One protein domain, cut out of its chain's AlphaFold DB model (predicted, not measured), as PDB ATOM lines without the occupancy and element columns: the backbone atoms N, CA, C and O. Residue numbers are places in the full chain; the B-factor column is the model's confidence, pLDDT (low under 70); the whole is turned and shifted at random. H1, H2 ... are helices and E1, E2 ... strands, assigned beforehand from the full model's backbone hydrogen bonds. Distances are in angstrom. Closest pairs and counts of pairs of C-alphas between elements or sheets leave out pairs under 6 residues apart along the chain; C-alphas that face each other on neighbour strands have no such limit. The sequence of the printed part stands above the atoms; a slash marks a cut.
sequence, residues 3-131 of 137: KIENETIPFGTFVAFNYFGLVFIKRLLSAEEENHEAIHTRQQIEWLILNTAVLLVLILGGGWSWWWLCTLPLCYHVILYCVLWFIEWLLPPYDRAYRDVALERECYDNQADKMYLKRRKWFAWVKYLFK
ATOM      1  N   LYS A   3     -30.971 -59.663 -34.118       91.88
ATOM      2  CA  LYS A   3     -32.160 -58.892 -34.495       91.88
ATOM      3  C   LYS A   3     -33.314 -59.238 -33.556       91.88
ATOM      4  O   LYS A   3     -33.487 -60.409 -33.217       91.88
ATOM      5  N   ILE A   4     -34.054 -58.229 -33.116       90.50
ATOM      6  CA  ILE A   4     -35.221 -58.352 -32.243       90.50
ATOM      7  C   ILE A   4     -36.351 -57.572 -32.907       90.50
ATOM      8  O   ILE A   4     -36.254 -56.360 -33.074       90.50
ATOM      9  N   GLU A   5     -37.407 -58.268 -33.308       89.00
ATOM     10  CA  GLU A   5     -38.598 -57.624 -33.860       89.00
ATOM     11  C   GLU A   5     -39.381 -56.958 -32.726       89.00
ATOM     12  O   GLU A   5     -39.633 -57.575 -31.687       89.00
ATOM     13  N   ASN A   6     -39.694 -55.674 -32.887       85.25
ATOM     14  CA  ASN A   6     -40.410 -54.894 -31.886       85.25
ATOM     15  C   ASN A   6     -41.185 -53.750 -32.557       85.25
ATOM     16  O   ASN A   6     -40.640 -52.989 -33.354       85.25
ATOM     17  N   GLU A   7     -42.467 -53.620 -32.219       76.38
ATOM     18  CA  GLU A   7     -43.352 -52.589 -32.776       76.38
ATOM     19  C   GLU A   7     -43.261 -51.248 -32.025       76.38
ATOM     20  O   GLU A   7     -43.596 -50.199 -32.571       76.38
ATOM     21  N   THR A   8     -42.777 -51.265 -30.778       77.88
ATOM     22  CA  THR A   8     -42.660 -50.080 -29.911       77.88
ATOM     23  C   THR A   8     -41.318 -49.368 -30.079       77.88
ATOM     24  O   THR A   8     -41.261 -48.140 -30.106       77.88
ATOM     25  N   ILE A   9     -40.229 -50.133 -30.188       74.31
ATOM     26  CA  ILE A   9     -38.860 -49.627 -30.350       74.31
ATOM     27  C   ILE A   9     -38.337 -50.142 -31.688       74.31
ATOM     28  O   ILE A   9     -38.363 -51.355 -31.890       74.31
ATOM     29  N   PRO A  10     -37.797 -49.288 -32.572       71.56
ATOM     30  CA  PRO A  10     -37.529 -47.846 -32.420       71.56
ATOM     31  C   PRO A  10     -38.758 -46.918 -32.358       71.56
ATOM     32  O   PRO A  10     -39.772 -47.168 -32.992       71.56
ATOM     33  N   PHE A  11     -38.668 -45.778 -31.668       73.81
ATOM     34  CA  PHE A  11     -39.737 -44.765 -31.671       73.81
ATOM     35  C   PHE A  11     -39.768 -43.968 -32.991       73.81
ATOM     36  O   PHE A  11     -38.759 -43.862 -33.680       73.81
ATOM     37  N   GLY A  12     -40.913 -43.388 -33.362       76.75
ATOM     38  CA  GLY A  12     -41.009 -42.479 -34.518       76.75
ATOM     39  C   GLY A  12     -40.818 -43.148 -35.889       76.75
ATOM     40  O   GLY A  12     -41.283 -44.265 -36.112       76.75
ATOM     41  N   THR A  13     -40.160 -42.447 -36.819       77.56
ATOM     42  CA  THR A  13     -39.964 -42.868 -38.224       77.56
ATOM     43  C   THR A  13     -38.768 -43.799 -38.436       77.56
ATOM     44  O   THR A  13     -38.561 -44.277 -39.548       77.56
ATOM     45  N   PHE A  14     -37.975 -44.059 -37.395       79.00
ATOM     46  CA  PHE A  14     -36.820 -44.947 -37.483       79.00
ATOM     47  C   PHE A  14     -37.267 -46.396 -37.730       79.00
ATOM     48  O   PHE A  14     -38.245 -46.873 -37.145       79.00
ATOM     49  N   VAL A  15     -36.545 -47.080 -38.619       85.19
ATOM     50  CA  VAL A  15     -36.818 -48.466 -39.041       85.19
ATOM     51  C   VAL A  15     -36.099 -49.468 -38.142       85.19
ATOM     52  O   VAL A  15     -36.667 -50.503 -37.782       85.19
ATOM     53  N   ALA A  16     -34.862 -49.137 -37.775       86.94
ATOM     54  CA  ALA A  16     -34.009 -49.915 -36.901       86.94
ATOM     55  C   ALA A  16     -33.415 -49.031 -35.798       86.94
ATOM     56  O   ALA A  16     -33.281 -47.817 -35.951       86.94
ATOM     57  N   PHE A  17     -33.090 -49.656 -34.672       86.88
ATOM     58  CA  PHE A  17     -32.285 -49.069 -33.609       86.88
ATOM     59  C   PHE A  17     -31.281 -50.102 -33.117       86.88
ATOM     60  O   PHE A  17     -31.665 -51.200 -32.712       86.88
ATOM     61  N   ASN A  18     -30.001 -49.754 -33.141       88.31
ATOM     62  CA  ASN A  18     -28.919 -50.663 -32.795       88.31
ATOM     63  C   ASN A  18     -28.236 -50.261 -31.505       88.31
ATOM     64  O   ASN A  18     -27.664 -49.180 -31.382       88.31
ATOM     65  N   TYR A  19     -28.243 -51.188 -30.559       86.81
ATOM     66  CA  TYR A  19     -27.609 -51.035 -29.270       86.81
ATOM     67  C   TYR A  19     -26.622 -52.174 -29.030       86.81
ATOM     68  O   TYR A  19     -27.009 -53.289 -28.676       86.81
ATOM     69  N   PHE A  20     -25.334 -51.911 -29.255       85.69
ATOM     70  CA  PHE A  20     -24.241 -52.877 -29.104       85.69
ATOM     71  C   PHE A  20     -24.481 -54.201 -29.850       85.69
ATOM     72  O   PHE A  20     -24.173 -55.289 -29.364       85.69
ATOM     73  N   GLY A  21     -25.043 -54.121 -31.058       85.25
ATOM     74  CA  GLY A  21     -25.334 -55.289 -31.886       85.25
ATOM     75  C   GLY A  21     -26.619 -56.030 -31.523       85.25
ATOM     76  O   GLY A  21     -26.893 -57.060 -32.149       85.25
ATOM     77  N   LEU A  22     -27.405 -55.521 -30.567       89.81
ATOM     78  CA  LEU A  22     -28.832 -55.805 -30.435       89.81
ATOM     79  C   LEU A  22     -29.591 -54.807 -31.314       89.81
ATOM     80  O   LEU A  22     -29.651 -53.621 -30.998       89.81
ATOM     81  N   VAL A  23     -30.133 -55.282 -32.430       91.00
ATOM     82  CA  VAL A  23     -30.825 -54.438 -33.410       91.00
ATOM     83  C   VAL A  23     -32.322 -54.661 -33.276       91.00
ATOM     84  O   VAL A  23     -32.819 -55.745 -33.578       91.00
ATOM     85  N   PHE A  24     -33.032 -53.639 -32.817       90.06
ATOM     86  CA  PHE A  24     -34.486 -53.612 -32.752       90.06
ATOM     87  C   PHE A  24     -35.031 -53.164 -34.102       90.06
ATOM     88  O   PHE A  24     -34.627 -52.111 -34.593       90.06
ATOM     89  N   ILE A  25     -35.906 -53.961 -34.709       91.94
ATOM     90  CA  ILE A  25     -36.420 -53.721 -36.060       91.94
ATOM     91  C   ILE A  25     -37.951 -53.704 -36.063       91.94
ATOM     92  O   ILE A  25     -38.582 -54.559 -35.444       91.94
ATOM     93  N   LYS A  26     -38.543 -52.756 -36.797       88.31
ATOM     94  CA  LYS A  26     -39.998 -52.719 -37.059       88.31
ATOM     95  C   LYS A  26     -40.425 -53.572 -38.244       88.31
ATOM     96  O   LYS A  26     -41.578 -53.970 -38.353       88.31
ATOM     97  N   ARG A  27     -39.503 -53.776 -39.180       90.06
ATOM     98  CA  ARG A  27     -39.696 -54.563 -40.396       90.06
ATOM     99  C   ARG A  27     -38.401 -55.261 -40.760       90.06
ATOM    100  O   ARG A  27     -37.331 -54.891 -40.277       90.06
ATOM    101  N   LEU A  28     -38.499 -56.223 -41.670       89.94
ATOM    102  CA  LEU A  28     -37.325 -56.845 -42.259       89.94
ATOM    103  C   LEU A  28     -36.431 -55.777 -42.913       89.94
ATOM    104  O   LEU A  28     -36.908 -54.914 -43.661       89.94
ATOM    105  N   LEU A  29     -35.141 -55.843 -42.594       90.12
ATOM    106  CA  LEU A  29     -34.116 -54.975 -43.157       90.12
ATOM    107  C   LEU A  29     -33.634 -55.534 -44.494       90.12
ATOM    108  O   LEU A  29     -33.480 -56.745 -44.664       90.12
ATOM    109  N   SER A  30     -33.375 -54.639 -45.440       93.19
ATOM    110  CA  SER A  30     -32.628 -54.957 -46.652       93.19
ATOM    111  C   SER A  30     -31.172 -55.300 -46.320       93.19
ATOM    112  O   SER A  30     -30.658 -54.961 -45.254       93.19
ATOM    113  N   ALA A  31     -30.465 -55.939 -47.255       92.56
ATOM    114  CA  ALA A  31     -29.052 -56.272 -47.059       92.56
ATOM    115  C   ALA A  31     -28.164 -55.030 -46.829       92.56
ATOM    116  O   ALA A  31     -27.135 -55.134 -46.163       92.56
ATOM    117  N   GLU A  32     -28.549 -53.874 -47.378       93.56
ATOM    118  CA  GLU A  32     -27.842 -52.609 -47.163       93.56
ATOM    119  C   GLU A  32     -28.103 -52.066 -45.761       93.56
ATOM    120  O   GLU A  32     -27.153 -51.743 -45.058       93.56
ATOM    121  N   GLU A  33     -29.363 -52.054 -45.317       92.06
ATOM    122  CA  GLU A  33     -29.736 -51.657 -43.953       92.06
ATOM    123  C   GLU A  33     -29.077 -52.572 -42.907       92.06
ATOM    124  O   GLU A  33     -28.554 -52.100 -41.904       92.06
ATOM    125  N   GLU A  34     -29.002 -53.883 -43.149       92.94
ATOM    126  CA  GLU A  34     -28.277 -54.789 -42.251       92.94
ATOM    127  C   GLU A  34     -26.780 -54.468 -42.178       92.94
ATOM    128  O   GLU A  34     -26.184 -54.529 -41.101       92.94
ATOM    129  N   ASN A  35     -26.152 -54.130 -43.306       94.31
ATOM    130  CA  ASN A  35     -24.743 -53.750 -43.323       94.31
ATOM    131  C   ASN A  35     -24.521 -52.379 -42.666       94.31
ATOM    132  O   ASN A  35     -23.548 -52.206 -41.935       94.31
ATOM    133  N   HIS A  36     -25.443 -51.436 -42.868       94.38
ATOM    134  CA  HIS A  36     -25.479 -50.140 -42.198       94.38
ATOM    135  C   HIS A  36     -25.464 -50.330 -40.675       94.38
ATOM    136  O   HIS A  36     -24.580 -49.820 -39.985       94.38
ATOM    137  N   GLU A  37     -26.357 -51.169 -40.150       93.69
ATOM    138  CA  GLU A  37     -26.384 -51.486 -38.721       93.69
ATOM    139  C   GLU A  37     -25.114 -52.220 -38.259       93.69
ATOM    140  O   GLU A  37     -24.586 -51.973 -37.173       93.69
ATOM    141  N   ALA A  38     -24.542 -53.085 -39.095       94.12
ATOM    142  CA  ALA A  38     -23.292 -53.768 -38.771       94.12
ATOM    143  C   ALA A  38     -22.114 -52.790 -38.608       94.12
ATOM    144  O   ALA A  38     -21.245 -52.998 -37.751       94.12
ATOM    145  N   ILE A  39     -22.096 -51.712 -39.397       94.31
ATOM    146  CA  ILE A  39     -21.129 -50.617 -39.270       94.31
ATOM    147  C   ILE A  39     -21.350 -49.859 -37.959       94.31
ATOM    148  O   ILE A  39     -20.374 -49.679 -37.225       94.31
ATOM    149  N   HIS A  40     -22.595 -49.534 -37.599       91.44
ATOM    150  CA  HIS A  40     -22.924 -48.921 -36.301       91.44
ATOM    151  C   HIS A  40     -22.431 -49.753 -35.119       91.44
ATOM    152  O   HIS A  40     -21.759 -49.238 -34.223       91.44
ATOM    153  N   THR A  41     -22.657 -51.070 -35.132       92.44
ATOM    154  CA  THR A  41     -22.130 -51.958 -34.081       92.44
ATOM    155  C   THR A  41     -20.608 -51.897 -33.999       92.44
ATOM    156  O   THR A  41     -20.039 -51.881 -32.905       92.44
ATOM    157  N   ARG A  42     -19.918 -51.852 -35.145       93.12
ATOM    158  CA  ARG A  42     -18.460 -51.739 -35.143       93.12
ATOM    159  C   ARG A  42     -18.021 -50.411 -34.540       93.12
ATOM    160  O   ARG A  42     -17.149 -50.428 -33.678       93.12
ATOM    161  N   GLN A  43     -18.634 -49.304 -34.946       90.81
ATOM    162  CA  GLN A  43     -18.353 -47.975 -34.408       90.81
ATOM    163  C   GLN A  43     -18.558 -47.929 -32.890       90.81
ATOM    164  O   GLN A  43     -17.659 -47.474 -32.191       90.81
ATOM    165  N   GLN A  44     -19.663 -48.477 -32.368       89.00
ATOM    166  CA  GLN A  44     -19.941 -48.561 -30.925       89.00
ATOM    167  C   GLN A  44     -18.832 -49.285 -30.145       89.00
ATOM    168  O   GLN A  44     -18.462 -48.845 -29.058       89.00
ATOM    169  N   ILE A  45     -18.261 -50.363 -30.700       89.62
ATOM    170  CA  ILE A  45     -17.140 -51.091 -30.080       89.62
ATOM    171  C   ILE A  45     -15.869 -50.234 -30.041       89.62
ATOM    172  O   ILE A  45     -15.185 -50.202 -29.021       89.62
ATOM    173  N   GLU A  46     -15.526 -49.548 -31.134       90.94
ATOM    174  CA  GLU A  46     -14.332 -48.683 -31.189       90.94
ATOM    175  C   GLU A  46     -14.391 -47.585 -30.139       90.94
ATOM    176  O   GLU A  46     -13.425 -47.292 -29.437       90.94
ATOM    177  N   TRP A  47     -15.577 -47.016 -30.029       85.94
ATOM    178  CA  TRP A  47     -15.922 -45.973 -29.103       85.94
ATOM    179  C   TRP A  47     -15.873 -46.469 -27.652       85.94
ATOM    180  O   TRP A  47     -15.199 -45.853 -26.820       85.94
ATOM    181  N   LEU A  48     -16.452 -47.638 -27.361       86.62
ATOM    182  CA  LEU A  48     -16.335 -48.277 -26.050       86.62
ATOM    183  C   LEU A  48     -14.867 -48.499 -25.652       86.62
ATOM    184  O   LEU A  48     -14.488 -48.213 -24.515       86.62
ATOM    185  N   ILE A  49     -14.030 -48.963 -26.586       88.94
ATOM    186  CA  ILE A  49     -12.595 -49.176 -26.345       88.94
ATOM    187  C   ILE A  49     -11.893 -47.850 -26.045       88.94
ATOM    188  O   ILE A  49     -11.157 -47.765 -25.063       88.94
ATOM    189  N   LEU A  50     -12.137 -46.809 -26.848       87.25
ATOM    190  CA  LEU A  50     -11.544 -45.487 -26.643       87.25
ATOM    191  C   LEU A  50     -11.942 -44.897 -25.284       87.25
ATOM    192  O   LEU A  50     -11.087 -44.410 -24.547       87.25
ATOM    193  N   ASN A  51     -13.223 -44.974 -24.927       85.06
ATOM    194  CA  ASN A  51     -13.714 -44.455 -23.655       85.06
ATOM    195  C   ASN A  51     -13.146 -45.222 -22.459       85.06
ATOM    196  O   ASN A  51     -12.687 -44.604 -21.500       85.06
ATOM    197  N   THR A  52     -13.092 -46.552 -22.554       87.25
ATOM    198  CA  THR A  52     -12.465 -47.399 -21.532       87.25
ATOM    199  C   THR A  52     -10.993 -47.033 -21.354       87.25
ATOM    200  O   THR A  52     -10.540 -46.861 -20.225       87.25
ATOM    201  N   ALA A  53     -10.246 -46.847 -22.448       90.00
ATOM    202  CA  ALA A  53      -8.839 -46.462 -22.383       90.00
ATOM    203  C   ALA A  53      -8.642 -45.106 -21.682       90.00
ATOM    204  O   ALA A  53      -7.791 -44.991 -20.801       90.00
ATOM    205  N   VAL A  54      -9.456 -44.099 -22.018       88.12
ATOM    206  CA  VAL A  54      -9.395 -42.773 -21.381       88.12
ATOM    207  C   VAL A  54      -9.735 -42.853 -19.891       88.12
ATOM    208  O   VAL A  54      -8.996 -42.307 -19.073       88.12
ATOM    209  N   LEU A  55     -10.804 -43.563 -19.515       87.88
ATOM    210  CA  LEU A  55     -11.177 -43.729 -18.108       87.88
ATOM    211  C   LEU A  55     -10.088 -44.442 -17.306       87.88
ATOM    212  O   LEU A  55      -9.788 -44.020 -16.194       87.88
ATOM    213  N   LEU A  56      -9.450 -45.472 -17.869       90.12
ATOM    214  CA  LEU A  56      -8.336 -46.154 -17.208       90.12
ATOM    215  C   LEU A  56      -7.158 -45.208 -16.959       90.12
ATOM    216  O   LEU A  56      -6.602 -45.219 -15.864       90.12
ATOM    217  N   VAL A  57      -6.808 -44.347 -17.920       92.12
ATOM    218  CA  VAL A  57      -5.757 -43.333 -17.727       92.12
ATOM    219  C   VAL A  57      -6.132 -42.352 -16.611       92.12
ATOM    220  O   VAL A  57      -5.293 -42.043 -15.767       92.12
ATOM    221  N   LEU A  58      -7.387 -41.897 -16.555       90.25
ATOM    222  CA  LEU A  58      -7.860 -40.972 -15.517       90.25
ATOM    223  C   LEU A  58      -7.921 -41.614 -14.123       90.25
ATOM    224  O   LEU A  58      -7.596 -40.967 -13.130       90.25
ATOM    225  N   ILE A  59      -8.305 -42.886 -14.035       91.81
ATOM    226  CA  ILE A  59      -8.347 -43.631 -12.771       91.81
ATOM    227  C   ILE A  59      -6.927 -43.878 -12.260       91.81
ATOM    228  O   ILE A  59      -6.615 -43.551 -11.118       91.81
ATOM    229  N   LEU A  60      -6.051 -44.410 -13.117       90.50
ATOM    230  CA  LEU A  60      -4.697 -44.808 -12.731       90.50
ATOM    231  C   LEU A  60      -3.760 -43.611 -12.529       90.50
ATOM    232  O   LEU A  60      -2.928 -43.638 -11.628       90.50
ATOM    233  N   GLY A  61      -3.878 -42.572 -13.361       91.00
ATOM    234  CA  GLY A  61      -2.998 -41.399 -13.329       91.00
ATOM    235  C   GLY A  61      -3.591 -40.171 -12.636       91.00
ATOM    236  O   GLY A  61      -2.843 -39.309 -12.187       91.00
ATOM    237  N   GLY A  62      -4.919 -40.077 -12.549       86.06
ATOM    238  CA  GLY A  62      -5.627 -38.900 -12.034       86.06
ATOM    239  C   GLY A  62      -6.360 -39.117 -10.710       86.06
ATOM    240  O   GLY A  62      -7.000 -38.185 -10.230       86.06
ATOM    241  N   GLY A  63      -6.317 -40.323 -10.133       88.06
ATOM    242  CA  GLY A  63      -7.008 -40.642  -8.878       88.06
ATOM    243  C   GLY A  63      -8.536 -40.663  -8.998       88.06
ATOM    244  O   GLY A  63      -9.238 -40.522  -7.996       88.06
ATOM    245  N   TRP A  64      -9.069 -40.810 -10.215       88.25
ATOM    246  CA  TRP A  64     -10.511 -40.902 -10.419       88.25
ATOM    247  C   TRP A  64     -11.063 -42.198  -9.830       88.25
ATOM    248  O   TRP A  64     -10.438 -43.255  -9.857       88.25
ATOM    249  N   SER A  65     -12.280 -42.109  -9.306       89.06
ATOM    250  CA  SER A  65     -12.962 -43.240  -8.692       89.06
ATOM    251  C   SER A  65     -13.316 -44.333  -9.709       89.06
ATOM    252  O   SER A  65     -13.885 -44.051 -10.764       89.06
ATOM    253  N   TRP A  66     -13.086 -45.601  -9.352       86.94
ATOM    254  CA  TRP A  66     -13.484 -46.772 -10.149       86.94
ATOM    255  C   TRP A  66     -14.990 -46.840 -10.426       86.94
ATOM    256  O   TRP A  66     -15.405 -47.446 -11.413       86.94
ATOM    257  N   TRP A  67     -15.807 -46.175  -9.598       85.88
ATOM    258  CA  TRP A  67     -17.251 -46.059  -9.800       85.88
ATOM    259  C   TRP A  67     -17.606 -45.490 -11.178       85.88
ATOM    260  O   TRP A  67     -18.630 -45.869 -11.732       85.88
ATOM    261  N   TRP A  68     -16.742 -44.673 -11.787       82.06
ATOM    262  CA  TRP A  68     -16.976 -44.127 -13.126       82.06
ATOM    263  C   TRP A  68     -17.031 -45.183 -14.237       82.06
ATOM    264  O   TRP A  68     -17.632 -44.923 -15.278       82.06
ATOM    265  N   LEU A  69     -16.511 -46.397 -14.024       80.81
ATOM    266  CA  LEU A  69     -16.649 -47.497 -14.986       80.81
ATOM    267  C   LEU A  69     -18.108 -47.940 -15.192       80.81
ATOM    268  O   LEU A  69     -18.424 -48.507 -16.236       80.81
ATOM    269  N   CYS A  70     -19.024 -47.647 -14.259       81.50
ATOM    270  CA  CYS A  70     -20.448 -47.962 -14.429       81.50
ATOM    271  C   CYS A  70     -21.111 -47.152 -15.561       81.50
ATOM    272  O   CYS A  70     -22.184 -47.517 -16.040       81.50
ATOM    273  N   THR A  71     -20.464 -46.075 -16.021       72.50
ATOM    274  CA  THR A  71     -20.956 -45.236 -17.123       72.50
ATOM    275  C   THR A  71     -20.773 -45.887 -18.498       72.50
ATOM    276  O   THR A  71     -21.515 -45.547 -19.424       72.50
ATOM    277  N   LEU A  72     -19.864 -46.869 -18.614       74.69
ATOM    278  CA  LEU A  72     -19.512 -47.563 -19.859       74.69
ATOM    279  C   LEU A  72     -20.709 -48.239 -20.566       74.69
ATOM    280  O   LEU A  72     -20.843 -48.061 -21.775       74.69
ATOM    281  N   PRO A  73     -21.600 -48.980 -19.875       67.00
ATOM    282  CA  PRO A  73     -22.744 -49.625 -20.523       67.00
ATOM    283  C   PRO A  73     -24.045 -48.808 -20.545       67.00
ATOM    284  O   PRO A  73     -24.965 -49.242 -21.229       67.00
ATOM    285  N   LEU A  74     -24.181 -47.703 -19.796       65.81
ATOM    286  CA  LEU A  74     -25.482 -47.026 -19.594       65.81
ATOM    287  C   LEU A  74     -25.540 -45.600 -20.149       65.81
ATOM    288  O   LEU A  74     -26.504 -45.235 -20.816       65.81
ATOM    289  N   CYS A  75     -24.516 -44.788 -19.896       65.62
ATOM    290  CA  CYS A  75     -24.527 -43.370 -20.280       65.62
ATOM    291  C   CYS A  75     -23.707 -43.109 -21.546       65.62
ATOM    292  O   CYS A  75     -23.824 -42.053 -22.164       65.62
ATOM    293  N   TYR A  76     -22.888 -44.081 -21.941       67.19
ATOM    294  CA  TYR A  76     -21.901 -43.925 -22.991       67.19
ATOM    295  C   TYR A  76     -22.491 -43.527 -24.347       67.19
ATOM    296  O   TYR A  76     -22.003 -42.597 -24.985       67.19
ATOM    297  N   HIS A  77     -23.562 -44.198 -24.772       65.00
ATOM    298  CA  HIS A  77     -24.153 -43.970 -26.087       65.00
ATOM    299  C   HIS A  77     -24.762 -42.564 -26.210       65.00
ATOM    300  O   HIS A  77     -24.539 -41.874 -27.200       65.00
ATOM    301  N   VAL A  78     -25.456 -42.105 -25.163       67.94
ATOM    302  CA  VAL A  78     -26.047 -40.760 -25.111       67.94
ATOM    303  C   VAL A  78     -24.954 -39.694 -25.066       67.94
ATOM    304  O   VAL A  78     -24.981 -38.753 -25.853       67.94
ATOM    305  N   ILE A  79     -23.951 -39.870 -24.199       70.06
ATOM    306  CA  ILE A  79     -22.835 -38.926 -24.070       70.06
ATOM    307  C   ILE A  79     -22.065 -38.821 -25.388       70.06
ATOM    308  O   ILE A  79     -21.733 -37.721 -25.807       70.06
ATOM    309  N   LEU A  80     -21.815 -39.938 -26.070       68.62
ATOM    310  CA  LEU A  80     -21.120 -39.958 -27.352       68.62
ATOM    311  C   LEU A  80     -21.872 -39.200 -28.440       68.62
ATOM    312  O   LEU A  80     -21.259 -38.395 -29.137       68.62
ATOM    313  N   TYR A  81     -23.179 -39.432 -28.580       69.19
ATOM    314  CA  TYR A  81     -23.980 -38.711 -29.570       69.19
ATOM    315  C   TYR A  81     -24.006 -37.214 -29.257       69.19
ATOM    316  O   TYR A  81     -23.788 -36.405 -30.155       69.19
ATOM    317  N   CYS A  82     -24.164 -36.838 -27.985       71.19
ATOM    318  CA  CYS A  82     -24.087 -35.442 -27.558       71.19
ATOM    319  C   CYS A  82     -22.706 -34.819 -27.826       71.19
ATOM    320  O   CYS A  82     -22.633 -33.687 -28.295       71.19
ATOM    321  N   VAL A  83     -21.615 -35.543 -27.559       75.12
ATOM    322  CA  VAL A  83     -20.240 -35.066 -27.774       75.12
ATOM    323  C   VAL A  83     -19.936 -34.920 -29.259       75.12
ATOM    324  O   VAL A  83     -19.385 -33.899 -29.654       75.12
ATOM    325  N   LEU A  84     -20.301 -35.894 -30.095       73.31
ATOM    326  CA  LEU A  84     -20.076 -35.798 -31.537       73.31
ATOM    327  C   LEU A  84     -20.905 -34.685 -32.157       73.31
ATOM    328  O   LEU A  84     -20.372 -33.908 -32.942       73.31
ATOM    329  N   TRP A  85     -22.165 -34.561 -31.746       71.44
ATOM    330  CA  TRP A  85     -23.009 -33.447 -32.150       71.44
ATOM    331  C   TRP A  85     -22.394 -32.100 -31.748       71.44
ATOM    332  O   TRP A  85     -22.332 -31.184 -32.562       71.44
ATOM    333  N   PHE A  86     -21.860 -31.989 -30.527       76.06
ATOM    334  CA  PHE A  86     -21.192 -30.775 -30.058       76.06
ATOM    335  C   PHE A  86     -19.889 -30.481 -30.820       76.06
ATOM    336  O   PHE A  86     -19.634 -29.334 -31.172       76.06
ATOM    337  N   ILE A  87     -19.072 -31.497 -31.119       73.94
ATOM    338  CA  ILE A  87     -17.848 -31.346 -31.925       73.94
ATOM    339  C   ILE A  87     -18.196 -30.883 -33.341       73.94
ATOM    340  O   ILE A  87     -17.560 -29.967 -33.854       73.94
ATOM    341  N   GLU A  88     -19.204 -31.481 -33.974       70.62
ATOM    342  CA  GLU A  88     -19.638 -31.075 -35.311       70.62
ATOM    343  C   GLU A  88     -20.285 -29.691 -35.320       70.62
ATOM    344  O   GLU A  88     -20.117 -28.956 -36.284       70.62
ATOM    345  N   TRP A  89     -20.933 -29.275 -34.230       66.62
ATOM    346  CA  TRP A  89     -21.366 -27.889 -34.060       66.62
ATOM    347  C   TRP A  89     -20.189 -26.899 -33.995       66.62
ATOM    348  O   TRP A  89     -20.328 -25.753 -34.414       66.62
ATOM    349  N   LEU A  90     -19.013 -27.322 -33.521       71.44
ATOM    350  CA  LEU A  90     -17.802 -26.493 -33.509       71.44
ATOM    351  C   LEU A  90     -17.041 -26.510 -34.848       71.44
ATOM    352  O   LEU A  90     -16.266 -25.586 -35.118       71.44
ATOM    353  N   LEU A  91     -17.244 -27.527 -35.692       67.12
ATOM    354  CA  LEU A  91     -16.542 -27.697 -36.966       67.12
ATOM    355  C   LEU A  91     -17.374 -27.168 -38.156       67.12
ATOM    356  O   LEU A  91     -18.544 -27.509 -38.293       67.12
ATOM    357  N   PRO A  92     -16.796 -26.379 -39.082       59.47
ATOM    358  CA  PRO A  92     -17.513 -25.951 -40.284       59.47
ATOM    359  C   PRO A  92     -17.828 -27.137 -41.221       59.47
ATOM    360  O   PRO A  92     -16.934 -27.958 -41.457       59.47
ATOM    361  N   PRO A  93     -19.014 -27.194 -41.868       56.25
ATOM    362  CA  PRO A  93     -20.065 -26.171 -41.914       56.25
ATOM    363  C   PRO A  93     -21.175 -26.343 -40.851       56.25
ATOM    364  O   PRO A  93     -21.687 -27.435 -40.619       56.25
ATOM    365  N   TYR A  94     -21.581 -25.219 -40.253       55.41
ATOM    366  CA  TYR A  94     -22.471 -25.127 -39.082       55.41
ATOM    367  C   TYR A  94     -23.968 -25.365 -39.368       55.41
ATOM    368  O   TYR A  94     -24.773 -25.460 -38.444       55.41
ATOM    369  N   ASP A  95     -24.363 -25.415 -40.639       53.44
ATOM    370  CA  ASP A  95     -25.751 -25.324 -41.116       53.44
ATOM    371  C   ASP A  95     -26.448 -26.686 -41.301       53.44
ATOM    372  O   ASP A  95     -27.673 -26.748 -41.436       53.44
ATOM    373  N   ARG A  96     -25.689 -27.791 -41.282       53.12
ATOM    374  CA  ARG A  96     -26.211 -29.161 -41.463       53.12
ATOM    375  C   ARG A  96     -25.740 -30.178 -40.418       53.12
ATOM    376  O   ARG A  96     -26.067 -31.354 -40.552       53.12
ATOM    377  N   ALA A  97     -25.084 -29.734 -39.343       49.19
ATOM    378  CA  ALA A  97     -24.548 -30.588 -38.269       49.19
ATOM    379  C   ALA A  97     -25.589 -31.518 -37.604       49.19
ATOM    380  O   ALA A  97     -25.241 -32.548 -37.041       49.19
ATOM    381  N   TYR A  98     -26.883 -31.186 -37.686       45.81
ATOM    382  CA  TYR A  98     -27.952 -32.042 -37.163       45.81
ATOM    383  C   TYR A  98     -28.309 -33.224 -38.083       45.81
ATOM    384  O   TYR A  98     -28.874 -34.202 -37.607       45.81
ATOM    385  N   ARG A  99     -28.022 -33.144 -39.392       50.34
ATOM    386  CA  ARG A  99     -28.493 -34.140 -40.370       50.34
ATOM    387  C   ARG A  99     -27.517 -35.288 -40.624       50.34
ATOM    388  O   ARG A  99     -27.996 -36.377 -40.899       50.34
ATOM    389  N   ASP A 100     -26.208 -35.090 -40.450       63.28
ATOM    390  CA  ASP A 100     -25.204 -36.062 -40.905       63.28
ATOM    391  C   ASP A 100     -24.005 -36.205 -39.949       63.28
ATOM    392  O   ASP A 100     -22.881 -35.806 -40.275       63.28
ATOM    393  N   VAL A 101     -24.205 -36.841 -38.788       76.88
ATOM    394  CA  VAL A 101     -23.077 -37.231 -37.919       76.88
ATOM    395  C   VAL A 101     -22.078 -38.060 -38.741       76.88
ATOM    396  O   VAL A 101     -22.468 -38.888 -39.562       76.88
ATOM    397  N   ALA A 102     -20.771 -37.868 -38.551       83.62
ATOM    398  CA  ALA A 102     -19.710 -38.573 -39.282       83.62
ATOM    399  C   ALA A 102     -19.865 -40.106 -39.270       83.62
ATOM    400  O   ALA A 102     -19.465 -40.780 -40.221       83.62
ATOM    401  N   LEU A 103     -20.471 -40.637 -38.208       87.00
ATOM    402  CA  LEU A 103     -20.843 -42.043 -38.077       87.00
ATOM    403  C   LEU A 103     -21.909 -42.456 -39.100       87.00
ATOM    404  O   LEU A 103     -21.698 -43.426 -39.822       87.00
ATOM    405  N   GLU A 104     -22.984 -41.678 -39.229       86.94
ATOM    406  CA  GLU A 104     -24.034 -41.910 -40.227       86.94
ATOM    407  C   GLU A 104     -23.497 -41.770 -41.650       86.94
ATOM    408  O   GLU A 104     -23.759 -42.613 -42.507       86.94
ATOM    409  N   ARG A 105     -22.651 -40.762 -41.903       87.44
ATOM    410  CA  ARG A 105     -21.991 -40.595 -43.210       87.44
ATOM    411  C   ARG A 105     -21.148 -41.807 -43.585       87.44
ATOM    412  O   ARG A 105     -21.154 -42.226 -44.741       87.44
ATOM    413  N   GLU A 106     -20.426 -42.380 -42.623       91.62
ATOM    414  CA  GLU A 106     -19.697 -43.623 -42.847       91.62
ATOM    415  C   GLU A 106     -20.635 -44.769 -43.235       91.62
ATOM    416  O   GLU A 106     -20.319 -45.513 -44.168       91.62
ATOM    417  N   CYS A 107     -21.761 -44.912 -42.542       91.31
ATOM    418  CA  CYS A 107     -22.729 -45.959 -42.821       91.31
ATOM    419  C   CYS A 107     -23.325 -45.795 -44.224       91.31
ATOM    420  O   CYS A 107     -23.191 -46.703 -45.044       91.31
ATOM    421  N   TYR A 108     -23.863 -44.622 -44.562       89.94
ATOM    422  CA  TYR A 108     -24.467 -44.371 -45.875       89.94
ATOM    423  C   TYR A 108     -23.487 -44.524 -47.043       89.94
ATOM    424  O   TYR A 108     -23.837 -45.119 -48.062       89.94
ATOM    425  N   ASP A 109     -22.240 -44.063 -46.908       91.25
ATOM    426  CA  ASP A 109     -21.249 -44.197 -47.983       91.25
ATOM    427  C   ASP A 109     -20.775 -45.649 -48.203       91.25
ATOM    428  O   ASP A 109     -20.169 -45.930 -49.238       91.25
ATOM    429  N   ASN A 110     -20.990 -46.569 -47.249       93.81
ATOM    430  CA  ASN A 110     -20.450 -47.938 -47.315       93.81
ATOM    431  C   ASN A 110     -21.493 -49.053 -47.145       93.81
ATOM    432  O   ASN A 110     -21.132 -50.223 -47.266       93.81
ATOM    433  N   GLN A 111     -22.767 -48.733 -46.913       93.56
ATOM    434  CA  GLN A 111     -23.831 -49.722 -46.692       93.56
ATOM    435  C   GLN A 111     -24.015 -50.693 -47.869       93.56
ATOM    436  O   GLN A 111     -24.281 -51.872 -47.649       93.56
ATOM    437  N   ALA A 112     -23.760 -50.252 -49.105       94.56
ATOM    438  CA  ALA A 112     -23.802 -51.115 -50.289       94.56
ATOM    439  C   ALA A 112     -22.624 -52.115 -50.363       94.56
ATOM    440  O   ALA A 112     -22.696 -53.130 -51.060       94.56
ATOM    441  N   ASP A 113     -21.527 -51.869 -49.637       94.44
ATOM    442  CA  ASP A 113     -20.329 -52.698 -49.696       94.44
ATOM    443  C   ASP A 113     -20.259 -53.722 -48.556       94.44
ATOM    444  O   ASP A 113     -19.795 -53.459 -47.442       94.44
ATOM    445  N   LYS A 114     -20.642 -54.957 -48.884       91.81
ATOM    446  CA  LYS A 114     -20.670 -56.100 -47.955       91.81
ATOM    447  C   LYS A 114     -19.297 -56.512 -47.416       91.81
ATOM    448  O   LYS A 114     -19.212 -57.212 -46.409       91.81
ATOM    449  N   MET A 115     -18.208 -56.136 -48.087       94.00
ATOM    450  CA  MET A 115     -16.849 -56.434 -47.633       94.00
ATOM    451  C   MET A 115     -16.237 -55.281 -46.832       94.00
ATOM    452  O   MET A 115     -15.112 -55.432 -46.350       94.00
ATOM    453  N   TYR A 116     -16.949 -54.159 -46.656       94.06
ATOM    454  CA  TYR A 116     -16.421 -52.975 -45.980       94.06
ATOM    455  C   TYR A 116     -15.891 -53.301 -44.591       94.06
ATOM    456  O   TYR A 116     -14.721 -53.049 -44.306       94.06
ATOM    457  N   LEU A 117     -16.695 -53.971 -43.764       92.31
ATOM    458  CA  LEU A 117     -16.317 -54.335 -42.400       92.31
ATOM    459  C   LEU A 117     -15.046 -55.184 -42.308       92.31
ATOM    460  O   LEU A 117     -14.317 -55.069 -41.326       92.31
ATOM    461  N   LYS A 118     -14.748 -56.007 -43.322       93.06
ATOM    462  CA  LYS A 118     -13.548 -56.860 -43.328       93.06
ATOM    463  C   LYS A 118     -12.262 -56.073 -43.577       93.06
ATOM    464  O   LYS A 118     -11.207 -56.476 -43.100       93.06
ATOM    465  N   ARG A 119     -12.334 -54.978 -44.339       94.50
ATOM    466  CA  ARG A 119     -11.165 -54.172 -44.746       94.50
ATOM    467  C   ARG A 119     -11.062 -52.823 -44.034       94.50
ATOM    468  O   ARG A 119     -10.034 -52.155 -44.125       94.50
ATOM    469  N   ARG A 120     -12.143 -52.383 -43.389       93.81
ATOM    470  CA  ARG A 120     -12.234 -51.107 -42.684       93.81
ATOM    471  C   ARG A 120     -11.182 -51.053 -41.575       93.81
ATOM    472  O   ARG A 120     -11.084 -51.955 -40.748       93.81
ATOM    473  N   LYS A 121     -10.414 -49.963 -41.542       93.81
ATOM    474  CA  LYS A 121      -9.443 -49.690 -40.471       93.81
ATOM    475  C   LYS A 121     -10.152 -49.292 -39.174       93.81
ATOM    476  O   LYS A 121     -11.291 -48.827 -39.200       93.81
ATOM    477  N   TRP A 122      -9.456 -49.442 -38.052       93.12
ATOM    478  CA  TRP A 122      -9.920 -48.910 -36.773       93.12
ATOM    479  C   TRP A 122     -10.101 -47.385 -36.850       93.12
ATOM    480  O   TRP A 122      -9.264 -46.702 -37.440       93.12
ATOM    481  N   PHE A 123     -11.194 -46.875 -36.278       90.75
ATOM    482  CA  PHE A 123     -11.562 -45.451 -36.242       90.75
ATOM    483  C   PHE A 123     -11.705 -44.800 -37.628       90.75
ATOM    484  O   PHE A 123     -11.463 -43.605 -37.804       90.75
ATOM    485  N   ALA A 124     -12.125 -45.570 -38.639       92.25
ATOM    486  CA  ALA A 124     -12.311 -45.049 -39.993       92.25
ATOM    487  C   ALA A 124     -13.350 -43.915 -40.075       92.25
ATOM    488  O   ALA A 124     -13.254 -43.102 -40.994       92.25
ATOM    489  N   TRP A 125     -14.276 -43.810 -39.115       87.81
ATOM    490  CA  TRP A 125     -15.243 -42.712 -39.013       87.81
ATOM    491  C   TRP A 125     -14.583 -41.328 -38.863       87.81
ATOM    492  O   TRP A 125     -15.143 -40.335 -39.316       87.81
ATOM    493  N   VAL A 126     -13.361 -41.243 -38.319       88.19
ATOM    494  CA  VAL A 126     -12.644 -39.965 -38.127       88.19
ATOM    495  C   VAL A 126     -12.422 -39.238 -39.454       88.19
ATOM    496  O   VAL A 126     -12.504 -38.014 -39.513       88.19
ATOM    497  N   LYS A 127     -12.221 -39.971 -40.559       89.62
ATOM    498  CA  LYS A 127     -12.082 -39.353 -41.890       89.62
ATOM    499  C   LYS A 127     -13.360 -38.624 -42.326       89.62
ATOM    500  O   LYS A 127     -13.281 -37.694 -43.121       89.62
ATOM    501  N   TYR A 128     -14.521 -39.046 -41.820       86.81
ATOM    502  CA  TYR A 128     -15.812 -38.448 -42.146       86.81
ATOM    503  C   TYR A 128     -16.102 -37.183 -41.339       86.81
ATOM    504  O   TYR A 128     -16.870 -36.362 -41.824       86.81
ATOM    505  N   LEU A 129     -15.425 -36.957 -40.202       82.00
ATOM    506  CA  LEU A 129     -15.496 -35.672 -39.488       82.00
ATOM    507  C   LEU A 129     -15.044 -34.508 -40.381       82.00
ATOM    508  O   LEU A 129     -15.651 -33.445 -40.380       82.00
ATOM    509  N   PHE A 130     -14.000 -34.731 -41.183       81.31
ATOM    510  CA  PHE A 130     -13.427 -33.717 -42.073       81.31
ATOM    511  C   PHE A 130     -13.943 -33.806 -43.515       81.31
ATOM    512  O   PHE A 130     -13.633 -32.951 -44.349       81.31
ATOM    513  N   LYS A 131     -14.716 -34.848 -43.846       78.50
ATOM    514  CA  LYS A 131     -15.279 -35.024 -45.186       78.50
ATOM    515  C   LYS A 131     -16.473 -34.093 -45.345       78.50
ATOM    516  O   LYS A 131     -17.428 -34.173 -44.579       78.50
TER     517      LYS A 131
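AT A GLANCE: This is residues 3 to 131 of the 137 residues of an uncharacterized protein of Prevotellaceae bacterium (UniProt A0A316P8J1). One long helix, H1, makes the longest axis; a small three-stranded sheet and the short helices H4 and H5 pack on different sides of its first half, H2 folds back along its far end, and H3 runs crosswise to it. H6 packs on H4. The 129 printed residues hold E1, E2, E3, then H1 to H6; the mixed sheet has the order E1, E3, E2. The class is mostly helix, compact, with a radius of gyration of the C-alphas of 16.1 A and spans of 48 by 35 by 31 A.

IN THESE COORDINATES: Find C-alpha 3 at (-32.160, -58.892, -34.495), where E1, residues 3 to 5, begins; E2, 16 to 19, and E3, 22 to 25, follow. From C-alpha 31 at (-29.052, -56.272, -47.059), H1 runs 45.6 A to residue 62. Next come H2, 66 to 71, H3, 76 to 90, 20.8 A long, H4, 102 to 110, 12.4 A, H5, 116 to 119, and H6, 126 to 129, ending at (-15.496, -35.672, -39.488).

HOW THE PARTS SIT: E1 and E3 are parallel, with N 4 and O 23 at 2.8 A; the hairpin E2 and E3 is antiparallel, with N 24 and O 17 at 2.8 A. H1, the hub, is on one face of this sheet, two layers, at a height of 7.9 A; C-alphas 18 and 37 are closest, 6.5 A. Its residues 52 to 59 touch H2, a helical hairpin, closest C-alphas 59 and 66, 6.6 A. Its residues 36 to 43 touch H4, C-alphas 36 and 107 closest, 5.0 A; residues 38 to 42 only just touch H5, with 3 pairs within 8 A, C-alphas 39 and 117 closest, 6.8 A. H3 is close to H1 but not clearly touching, C-alphas 48 and 76 closest at 7.7 A, about perpendicular at 88 degrees. H4 touches H6, C-alphas 102 and 128 closest, 4.8 A. Every O i to N i+4 pair is within hydrogen-bond range in H1, H3 and H4; H2 has 0 of 2, but 3 of 3 O i to N i+3 pairs, and H5 and H6 are too short.

THE WHOLE: The farthest C-alphas, 28 and 63, are 47.9 A apart. The printed part has no cut; H3 to H4 is the long link. Look for pLDDT under 70 at residues 73 to 78, 80 to 81, 89 and 91 to 100.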